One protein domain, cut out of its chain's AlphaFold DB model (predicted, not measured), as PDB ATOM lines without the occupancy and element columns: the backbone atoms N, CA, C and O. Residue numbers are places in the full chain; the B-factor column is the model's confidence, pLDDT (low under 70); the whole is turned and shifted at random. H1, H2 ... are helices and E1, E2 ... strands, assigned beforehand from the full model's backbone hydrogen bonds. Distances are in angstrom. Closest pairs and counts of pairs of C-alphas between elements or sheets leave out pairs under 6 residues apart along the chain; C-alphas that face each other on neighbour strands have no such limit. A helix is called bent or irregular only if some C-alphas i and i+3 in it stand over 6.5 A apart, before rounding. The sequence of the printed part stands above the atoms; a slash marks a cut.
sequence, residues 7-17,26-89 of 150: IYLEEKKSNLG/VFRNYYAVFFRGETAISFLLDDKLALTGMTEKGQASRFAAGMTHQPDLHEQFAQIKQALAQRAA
ATOM      1  N   ILE A   7      91.632  55.197  97.865       96.44
ATOM      2  CA  ILE A   7      91.704  55.990  96.638       96.44
ATOM      3  C   ILE A   7      90.295  56.420  96.239       96.44
ATOM      4  O   ILE A   7      89.351  55.632  96.260       96.44
ATOM      5  N   TYR A   8      90.164  57.690  95.885       95.94
ATOM      6  CA  TYR A   8      88.924  58.328  95.482       95.94
ATOM      7  C   TYR A   8      89.092  58.944  94.095       95.94
ATOM      8  O   TYR A   8      90.140  59.507  93.786       95.94
ATOM      9  N   LEU A   9      88.056  58.836  93.267       95.50
ATOM     10  CA  LEU A   9      87.984  59.430  91.938       95.50
ATOM     11  C   LEU A   9      87.050  60.640  91.964       95.50
ATOM     12  O   LEU A   9      85.875  60.510  92.311       95.50
ATOM     13  N   GLU A  10      87.565  61.792  91.557       94.69
ATOM     14  CA  GLU A  10      86.779  62.981  91.241       94.69
ATOM     15  C   GLU A  10      86.625  63.088  89.719       94.69
ATOM     16  O   GLU A  10      87.616  63.159  88.988       94.69
ATOM     17  N   GLU A  11      85.383  63.115  89.235       94.88
ATOM     18  CA  GLU A  11      85.085  63.364  87.824       94.88
ATOM     19  C   GLU A  11      84.538  64.780  87.644       94.88
ATOM     20  O   GLU A  11      83.454  65.116  88.127       94.88
ATOM     21  N   LYS A  12      85.264  65.617  86.902       93.25
ATOM     22  CA  LYS A  12      84.852  66.987  86.599       93.25
ATOM     23  C   LYS A  12      84.566  67.137  85.114       93.25
ATOM     24  O   LYS A  12      85.458  67.025  84.277       93.25
ATOM     25  N   LYS A  13      83.312  67.430  84.782       93.88
ATOM     26  CA  LYS A  13      82.903  67.747  83.410       93.88
ATOM     27  C   LYS A  13      83.216  69.212  83.123       93.88
ATOM     28  O   LYS A  13      82.846  70.084  83.906       93.88
ATOM     29  N   SER A  14      83.877  69.480  82.008       92.81
ATOM     30  CA  SER A  14      84.122  70.831  81.511       92.81
ATOM     31  C   SER A  14      83.788  70.908  80.033       92.81
ATOM     32  O   SER A  14      83.898  69.914  79.319       92.81
ATOM     33  N   ASN A  15      83.423  72.093  79.563       92.62
ATOM     34  CA  ASN A  15      83.275  72.358  78.140       92.62
ATOM     35  C   ASN A  15      84.516  73.105  77.658       92.62
ATOM     36  O   ASN A  15      84.861  74.153  78.203       92.62
ATOM     37  N   LEU A  16      85.193  72.550  76.659       91.25
ATOM     38  CA  LEU A  16      86.318  73.189  75.984       91.25
ATOM     39  C   LEU A  16      85.849  73.690  74.616       91.25
ATOM     40  O   LEU A  16      85.159  72.964  73.904       91.25
ATOM     41  N   GLY A  17      86.222  74.917  74.251       89.69
ATOM     42  CA  GLY A  17      85.815  75.569  73.000       89.69
ATOM     43  C   GLY A  17      84.710  76.614  73.184       89.69
ATOM     44  O   GLY A  17      84.209  76.831  74.287       89.69
ATOM     45  N   VAL A  26      85.640  65.137  80.166       93.81
ATOM     46  CA  VAL A  26      85.590  64.660  81.551       93.81
ATOM     47  C   VAL A  26      87.016  64.518  82.061       93.81
ATOM     48  O   VAL A  26      87.776  63.689  81.569       93.81
ATOM     49  N   PHE A  27      87.368  65.332  83.049       92.25
ATOM     50  CA  PHE A  27      88.619  65.206  83.783       92.25
ATOM     51  C   PHE A  27      88.436  64.205  84.915       92.25
ATOM     52  O   PHE A  27      87.457  64.288  85.658       92.25
ATOM     53  N   ARG A  28      89.376  63.270  85.033       94.75
ATOM     54  CA  ARG A  28      89.398  62.233  86.063       94.75
ATOM     55  C   ARG A  28      90.612  62.454  86.944       94.75
ATOM     56  O   ARG A  28      91.731  62.293  86.474       94.75
ATOM     57  N   ASN A  29      90.383  62.818  88.198       95.44
ATOM     58  CA  ASN A  29      91.451  63.044  89.163       95.44
ATOM     59  C   ASN A  29      91.389  61.968  90.244       95.44
ATOM     60  O   ASN A  29      90.369  61.818  90.920       95.44
ATOM     61  N   TYR A  30      92.484  61.234  90.421       96.50
ATOM     62  CA  TYR A  30      92.607  60.258  91.497       96.50
ATOM     63  C   TYR A  30      93.273  60.892  92.715       96.50
ATOM     64  O   TYR A  30      94.286  61.581  92.603       96.50
ATOM     65  N   TYR A  31      92.724  60.619  93.893       96.50
ATOM     66  CA  TYR A  31      93.235  61.106  95.165       96.50
ATOM     67  C   TYR A  31      93.439  59.950  96.136       96.50
ATOM     68  O   TYR A  31      92.520  59.169  96.363       96.50
ATOM     69  N   ALA A  32      94.604  59.876  96.775       96.75
ATOM     70  CA  ALA A  32      94.780  59.064  97.977       96.75
ATOM     71  C   ALA A  32      94.313  59.879  99.188       96.75
ATOM     72  O   ALA A  32      94.907  60.916  99.489       96.75
ATOM     73  N   VAL A  33      93.253  59.437  99.867       95.94
ATOM     74  CA  VAL A  33      92.588  60.193 100.938       95.94
ATOM     75  C   VAL A  33      92.758  59.495 102.283       95.94
ATOM     76  O   VAL A  33      92.546  58.289 102.419       95.94
ATOM     77  N   PHE A  34      93.120  60.289 103.286       94.88
ATOM     78  CA  PHE A  34      93.327  59.880 104.667       94.88
ATOM     79  C   PHE A  34      92.422  60.692 105.581       94.88
ATOM     80  O   PHE A  34      92.607  61.904 105.725       94.88
ATOM     81  N   PHE A  35      91.479  60.032 106.235       94.31
ATOM     82  CA  PHE A  35      90.563  60.662 107.169       94.31
ATOM     83  C   PHE A  35      91.184  60.751 108.571       94.31
ATOM     84  O   PHE A  35      91.859  59.848 109.082       94.31
ATOM     85  N   ARG A  36      90.979  61.906 109.199       92.88
ATOM     86  CA  ARG A  36      91.445  62.282 110.537       92.88
ATOM     87  C   ARG A  36      90.306  63.015 111.242       92.88
ATOM     88  O   ARG A  36      90.296  64.243 111.346       92.88
ATOM     89  N   GLY A  37      89.317  62.236 111.683       89.31
ATOM     90  CA  GLY A  37      88.081  62.757 112.265       89.31
ATOM     91  C   GLY A  37      87.299  63.577 111.242       89.31
ATOM     92  O   GLY A  37      86.944  63.074 110.180       89.31
ATOM     93  N   GLU A  38      87.068  64.852 111.548       92.12
ATOM     94  CA  GLU A  38      86.346  65.791 110.677       92.12
ATOM     95  C   GLU A  38      87.192  66.326 109.515       92.12
ATOM     96  O   GLU A  38      86.669  66.943 108.585       92.12
ATOM     97  N   THR A  39      88.502  66.090 109.556       93.69
ATOM     98  CA  THR A  39      89.436  66.521 108.516       93.69
ATOM     99  C   THR A  39      89.876  65.348 107.660       93.69
ATOM    100  O   THR A  39      89.883  64.198 108.098       93.69
ATOM    101  N   ALA A  40      90.275  65.642 106.433       94.88
ATOM    102  CA  ALA A  40      90.912  64.689 105.549       94.88
ATOM    103  C   ALA A  40      92.114  65.333 104.862       94.88
ATOM    104  O   ALA A  40      92.131  66.537 104.583       94.88
ATOM    105  N   ILE A  41      93.127  64.511 104.617       95.06
ATOM    106  CA  ILE A  41      94.307  64.863 103.837       95.06
ATOM    107  C   ILE A  41      94.230  64.059 102.549       95.06
ATOM    108  O   ILE A  41      94.153  62.831 102.602       95.06
ATOM    109  N   SER A  42      94.256  64.735 101.411       95.06
ATOM    110  CA  SER A  42      94.271  64.102 100.100       95.06
ATOM    111  C   SER A  42      95.569  64.403  99.368       95.06
ATOM    112  O   SER A  42      96.123  65.499  99.455       95.06
ATOM    113  N   PHE A  43      96.059  63.413  98.636       96.25
ATOM    114  CA  PHE A  43      97.225  63.533  97.773       96.25
ATOM    115  C   PHE A  43      96.780  63.267  96.346       96.25
ATOM    116  O   PHE A  43      96.217  62.203  96.078       96.25
ATOM    117  N   LEU A  44      97.013  64.221  95.446       96.44
ATOM    118  CA  LEU A  44      96.687  64.047  94.034       96.44
ATOM    119  C   LEU A  44      97.639  63.023  93.414       96.44
ATOM    120  O   LEU A  44      98.864  63.105  93.593       96.44
ATOM    121  N   LEU A  45      97.062  62.093  92.670       96.81
ATOM    122  CA  LEU A  45      97.772  61.060  91.940       96.81
ATOM    123  C   LEU A  45      97.788  61.378  90.442       96.81
ATOM    124  O   LEU A  45      96.889  62.046  89.934       96.81
ATOM    125  N   ASP A  46      98.821  60.908  89.753       94.69
ATOM    126  CA  ASP A  46      98.884  60.948  88.293       94.69
ATOM    127  C   ASP A  46      98.118  59.769  87.656       94.69
ATOM    128  O   ASP A  46      97.525  58.933  88.343       94.69
ATOM    129  N   ASP A  47      98.169  59.671  86.325       91.69
ATOM    130  CA  ASP A  47      97.526  58.591  85.561       91.69
ATOM    131  C   ASP A  47      98.076  57.191  85.889       91.69
ATOM    132  O   ASP A  47      97.442  56.179  85.586       91.69
ATOM    133  N   LYS A  48      99.261  57.112  86.507       93.38
ATOM    134  CA  LYS A  48      99.908  55.869  86.951       93.38
ATOM    135  C   LYS A  48      99.703  55.616  88.445       93.38
ATOM    136  O   LYS A  48     100.332  54.711  88.994       93.38
ATOM    137  N   LEU A  49      98.836  56.393  89.095       93.31
ATOM    138  CA  LEU A  49      98.571  56.360  90.532       93.31
ATOM    139  C   LEU A  49      99.801  56.690  91.399       93.31
ATOM    140  O   LEU A  49      99.864  56.318  92.573       93.31
ATOM    141  N   ALA A  50     100.777  57.411  90.849       93.69
ATOM    142  CA  ALA A  50     101.932  57.903  91.583       93.69
ATOM    143  C   ALA A  50     101.639  59.263  92.236       93.69
ATOM    144  O   ALA A  50     100.849  60.068  91.749       93.69
ATOM    145  N   LEU A  51     102.308  59.539  93.357       93.88
ATOM    146  CA  LEU A  51     102.180  60.807  94.075       93.88
ATOM    147  C   LEU A  51     102.740  61.970  93.245       93.88
ATOM    148  O   LEU A  51     103.939  62.023  92.980       93.88
ATOM    149  N   THR A  52     101.904  62.962  92.944       93.25
ATOM    150  CA  THR A  52     102.322  64.187  92.227       93.25
ATOM    151  C   THR A  52     103.057  65.193  93.119       93.25
ATOM    152  O   THR A  52     103.707  66.116  92.638       93.25
ATOM    153  N   GLY A  53     102.935  65.042  94.442       89.94
ATOM    154  CA  GLY A  53     103.416  66.006  95.434       89.94
ATOM    155  C   GLY A  53     102.395  67.085  95.804       89.94
ATOM    156  O   GLY A  53     102.592  67.771  96.807       89.94
ATOM    157  N   MET A  54     101.279  67.199  95.077       93.75
ATOM    158  CA  MET A  54     100.175  68.072  95.475       93.75
ATOM    159  C   MET A  54      99.379  67.433  96.613       93.75
ATOM    160  O   MET A  54      98.951  66.280  96.526       93.75
ATOM    161  N   THR A  55      99.193  68.195  97.689       94.56
ATOM    162  CA  THR A  55      98.460  67.770  98.885       94.56
ATOM    163  C   THR A  55      97.391  68.803  99.208       94.56
ATOM    164  O   THR A  55      97.693  69.994  99.266       94.56
ATOM    165  N   GLU A  56      96.167  68.356  99.465       93.44
ATOM    166  CA  GLU A  56      95.077  69.199  99.946       93.44
ATOM    167  C   GLU A  56      94.658  68.734 101.348       93.44
ATOM    168  O   GLU A  56      94.707  67.550 101.687       93.44
ATOM    169  N   LYS A  57      94.275  69.687 102.198       95.00
ATOM    170  CA  LYS A  57      93.642  69.415 103.489       95.00
ATOM    171  C   LYS A  57      92.270  70.062 103.481       95.00
ATOM    172  O   LYS A  57      92.149  71.233 103.131       95.00
ATOM    173  N   GLY A  58      91.251  69.318 103.886       92.19
ATOM    174  CA  GLY A  58      89.877  69.807 103.869       92.19
ATOM    175  C   GLY A  58      88.981  69.073 104.851       92.19
ATOM    176  O   GLY A  58      89.422  68.181 105.575       92.19
ATOM    177  N   GLN A  59      87.708  69.458 104.876       93.69
ATOM    178  CA  GLN A  59      86.696  68.749 105.653       93.69
ATOM    179  C   GLN A  59      86.369  67.402 105.010       93.69
ATOM    180  O   GLN A  59      86.218  67.305 103.792       93.69
ATOM    181  N   ALA A  60      86.194  66.380 105.840       91.44
ATOM    182  CA  ALA A  60      85.871  65.021 105.421       91.44
ATOM    183  C   ALA A  60      84.563  64.949 104.598       91.44
ATOM    184  O   ALA A  60      84.464  64.178 103.645       91.44
ATOM    185  N   SER A  61      83.594  65.815 104.907       89.12
ATOM    186  CA  SER A  61      82.319  65.946 104.188       89.12
ATOM    187  C   SER A  61      82.480  66.321 102.708       89.12
ATOM    188  O   SER A  61      81.712  65.838 101.879       89.12
ATOM    189  N   ARG A  62      83.498  67.118 102.346       85.81
ATOM    190  CA  ARG A  62      83.772  67.496 100.945       85.81
ATOM    191  C   ARG A  62      84.093  66.269 100.091       85.81
ATOM    192  O   ARG A  62      83.616  66.163  98.966       85.81
ATOM    193  N   PHE A  63      84.864  65.336 100.645       81.62
ATOM    194  CA  PHE A  63      85.267  64.110  99.956       81.62
ATOM    195  C   PHE A  63      84.087  63.152  99.754       81.62
ATOM    196  O   PHE A  63      84.044  62.437  98.761       81.62
ATOM    197  N   ALA A  64      83.087  63.194 100.638       76.94
ATOM    198  CA  ALA A  64      81.867  62.398 100.513       76.94
ATOM    199  C   ALA A  64      80.908  62.906  99.420       76.94
ATOM    200  O   ALA A  64      80.108  62.131  98.902       76.94
ATOM    201  N   ALA A  65      80.947  64.204  99.102       82.75
ATOM    202  CA  ALA A  65      79.952  64.850  98.245       82.75
ATOM    203  C   ALA A  65      80.282  64.804  96.743       82.75
ATOM    204  O   ALA A  65      79.378  64.932  95.922       82.75
ATOM    205  N   GLY A  66      81.560  64.658  96.377       83.88
ATOM    206  CA  GLY A  66      82.012  64.811  94.987       83.88
ATOM    207  C   GLY A  66      82.997  63.755  94.501       83.88
ATOM    208  O   GLY A  66      83.493  63.871  93.384       83.88
ATOM    209  N   MET A  67      83.298  62.743  95.317       92.06
ATOM    210  CA  MET A  67      84.263  61.712  94.954       92.06
ATOM    211  C   MET A  67      83.709  60.308  95.156       92.06
ATOM    212  O   MET A  67      82.949  60.040  96.085       92.06
ATOM    213  N   THR A  68      84.145  59.395  94.293       94.25
ATOM    214  CA  THR A  68      83.757  57.983  94.333       94.25
ATOM    215  C   THR A  68      84.920  57.144  94.837       94.25
ATOM    216  O   THR A  68      85.991  57.147  94.231       94.25
ATOM    217  N   HIS A  69      84.713  56.417  95.933       94.44
ATOM    218  CA  HIS A  69      85.704  55.488  96.473       94.44
ATOM    219  C   HIS A  69      85.983  54.337  95.489       94.44
ATOM    220  O   HIS A  69      85.048  53.773  94.923       94.44
ATOM    221  N   GLN A  70      87.258  53.986  95.315       95.44
ATOM    222  CA  GLN A  70      87.745  52.944  94.407       95.44
ATOM    223  C   GLN A  70      88.326  51.769  95.218       95.44
ATOM    224  O   GLN A  70      89.532  51.742  95.481       95.44
ATOM    225  N   PRO A  71      87.496  50.798  95.650       94.06
ATOM    226  CA  PRO A  71      87.951  49.683  96.484       94.06
ATOM    227  C   PRO A  71      88.932  48.752  95.754       94.06
ATOM    228  O   PRO A  71      89.801  48.151  96.386       94.06
ATOM    229  N   ASP A  72      88.849  48.672  94.427       96.31
ATOM    230  CA  ASP A  72      89.737  47.847  93.603       96.31
ATOM    231  C   ASP A  72      91.201  48.312  93.662       96.31
ATOM    232  O   ASP A  72      92.110  47.521  93.437       96.31
ATOM    233  N   LEU A  73      91.446  49.573  94.038       95.00
ATOM    234  CA  LEU A  73      92.784  50.164  94.125       95.00
ATOM    235  C   LEU A  73      93.396  50.087  95.538       95.00
ATOM    236  O   LEU A  73      94.323  50.828  95.876       95.00
ATOM    237  N   HIS A  74      92.867  49.218  96.404       93.50
ATOM    238  CA  HIS A  74      93.322  49.101  97.792       93.50
ATOM    239  C   HIS A  74      94.802  48.692  97.916       93.50
ATOM    240  O   HIS A  74      95.496  49.184  98.810       93.50
ATOM    241  N   GLU A  75      95.309  47.840  97.019       95.69
ATOM    242  CA  GLU A  75      96.718  47.426  97.023       95.69
ATOM    243  C   GLU A  75      97.645  48.604  96.699       95.69
ATOM    244  O   GLU A  75      98.637  48.839  97.395       95.69
ATOM    245  N   GLN A  76      97.293  49.405  95.693       95.69
ATOM    246  CA  GLN A  76      98.026  50.618  95.323       95.69
ATOM    247  C   GLN A  76      97.989  51.630  96.468       95.69
ATOM    248  O   GLN A  76      99.004  52.246  96.797       95.69
ATOM    249  N   PHE A  77      96.848  51.757  97.146       96.38
ATOM    250  CA  PHE A  77      96.741  52.611  98.321       96.38
ATOM    251  C   PHE A  77      97.676  52.175  99.461       96.38
ATOM    252  O   PHE A  77      98.289  53.026 100.115       96.38
ATOM    253  N   ALA A  78      97.848  50.868  99.683       95.75
ATOM    254  CA  ALA A  78      98.808  50.347 100.657       95.75
ATOM    255  C   ALA A  78     100.263  50.701 100.288       95.75
ATOM    256  O   ALA A  78     101.041  51.104 101.158       95.75
ATOM    257  N   GLN A  79     100.618  50.645  99.001       94.94
ATOM    258  CA  GLN A  79     101.941  51.060  98.518       94.94
ATOM    259  C   GLN A  79     102.172  52.565  98.709       94.94
ATOM    260  O   GLN A  79     103.222  52.981  99.201       94.94
ATOM    261  N   ILE A  80     101.168  53.392  98.402       94.88
ATOM    262  CA  ILE A  80     101.223  54.845  98.621       94.88
ATOM    263  C   ILE A  80     101.408  55.158 100.110       94.88
ATOM    264  O   ILE A  80     102.244  55.989 100.470       94.88
ATOM    265  N   LYS A  81     100.682  54.458 100.992       94.12
ATOM    266  CA  LYS A  81     100.858  54.546 102.451       94.12
ATOM    267  C   LYS A  81     102.307  54.300 102.866       94.12
ATOM    268  O   LYS A  81     102.865  55.078 103.641       94.12
ATOM    269  N   GLN A  82     102.922  53.249 102.331       93.81
ATOM    270  CA  GLN A  82     104.312  52.914 102.623       93.81
ATOM    271  C   GLN A  82     105.282  53.981 102.096       93.81
ATOM    272  O   GLN A  82     106.171  54.412 102.832       93.81
ATOM    273  N   ALA A  83     105.090  54.455 100.863       90.88
ATOM    274  CA  ALA A  83     105.922  55.499 100.265       90.88
ATOM    275  C   ALA A  83     105.864  56.814 101.066       90.88
ATOM    276  O   ALA A  83     106.894  57.442 101.324       90.88
ATOM    277  N   LEU A  84     104.672  57.206 101.530       90.56
ATOM    278  CA  LEU A  84     104.496  58.377 102.393       90.56
ATOM    279  C   LEU A  84     105.192  58.201 103.751       90.56
ATOM    280  O   LEU A  84     105.851  59.130 104.220       90.56
ATOM    281  N   ALA A  85     105.101  57.016 104.358       89.50
ATOM    282  CA  ALA A  85     105.779  56.718 105.620       89.50
ATOM    283  C   ALA A  85     107.311  56.783 105.483       89.50
ATOM    284  O   ALA A  85     107.986  57.372 106.328       89.50
ATOM    285  N   GLN A  86     107.866  56.248 104.393       89.38
ATOM    286  CA  GLN A  86     109.300  56.332 104.106       89.38
ATOM    287  C   GLN A  86     109.757  57.780 103.904       89.38
ATOM    288  O   GLN A  86     110.793  58.180 104.437       89.38
ATOM    289  N   ARG A  87     108.969  58.591 103.186       84.94
ATOM    290  CA  ARG A  87     109.264  60.018 102.995       84.94
ATOM    291  C   ARG A  87     109.256  60.781 104.319       84.94
ATOM    292  O   ARG A  87     110.121  61.627 104.534       84.94
ATOM    293  N   ALA A  88     108.322  60.463 105.214       82.00
ATOM    294  CA  ALA A  88     108.279  61.045 106.552       82.00
ATOM    295  C   ALA A  88     109.512  60.658 107.390       82.00
ATOM    296  O   ALA A  88     110.069  61.509 108.074       82.00
ATOM    297  N   ALA A  89     109.987  59.412 107.290       78.38
ATOM    298  CA  ALA A  89     111.188  58.960 107.997       78.38
ATOM    299  C   ALA A  89     112.485  59.614 107.479       78.38
ATOM    300  O   ALA A  89     113.433  59.806 108.240       78.38
TER     301      ALA A  89
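This is residues 7 to 17 and 26 to 89 of the 150 residues of an uncharacterized protein of Desulfarculus baarsii (strain ATCC 33931 / DSM 2075 / LMG 7858 / VKM B-1802 / 2st14) (UniProt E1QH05). A strongly twisted antiparallel sheet, order E1 E2 E3 E4, has the long helix H2 across one face and H1 on the other, making three layers. The 75 printed residues include four named strands, then two named helices, class mixed. The whole is compact, with a radius of gyration of the C-alphas of 12.9 A and spans of 46, 29 and 23 A.

E1, residues 7 to 16, begins at C-alpha 7 (91.704, 55.990, 96.638). E2 is residues 26 to 36, E3 39 to 45, E4 51 to 59, H1 60 to 66. H2, residues 71 to 89, ends at C-alpha 89 (111.188, 58.960, 107.997) and is irregular: C-alphas 72 and 75 are 7.8 A apart.

E2, E3 and E4 form a meander, each the antiparallel neighbour of the one before; N 34 and O 41 are within hydrogen-bond range, 2.8 A. H2's height over the sheet is 8.7 A. O i to N i+4 pairs within range are 2 of 3 in H1, 13 of 15 in H2.

Residues 18 to 25 are cut out; C-alphas 17 and 26 are 13.9 A apart. No printed residue is under pLDDT 70.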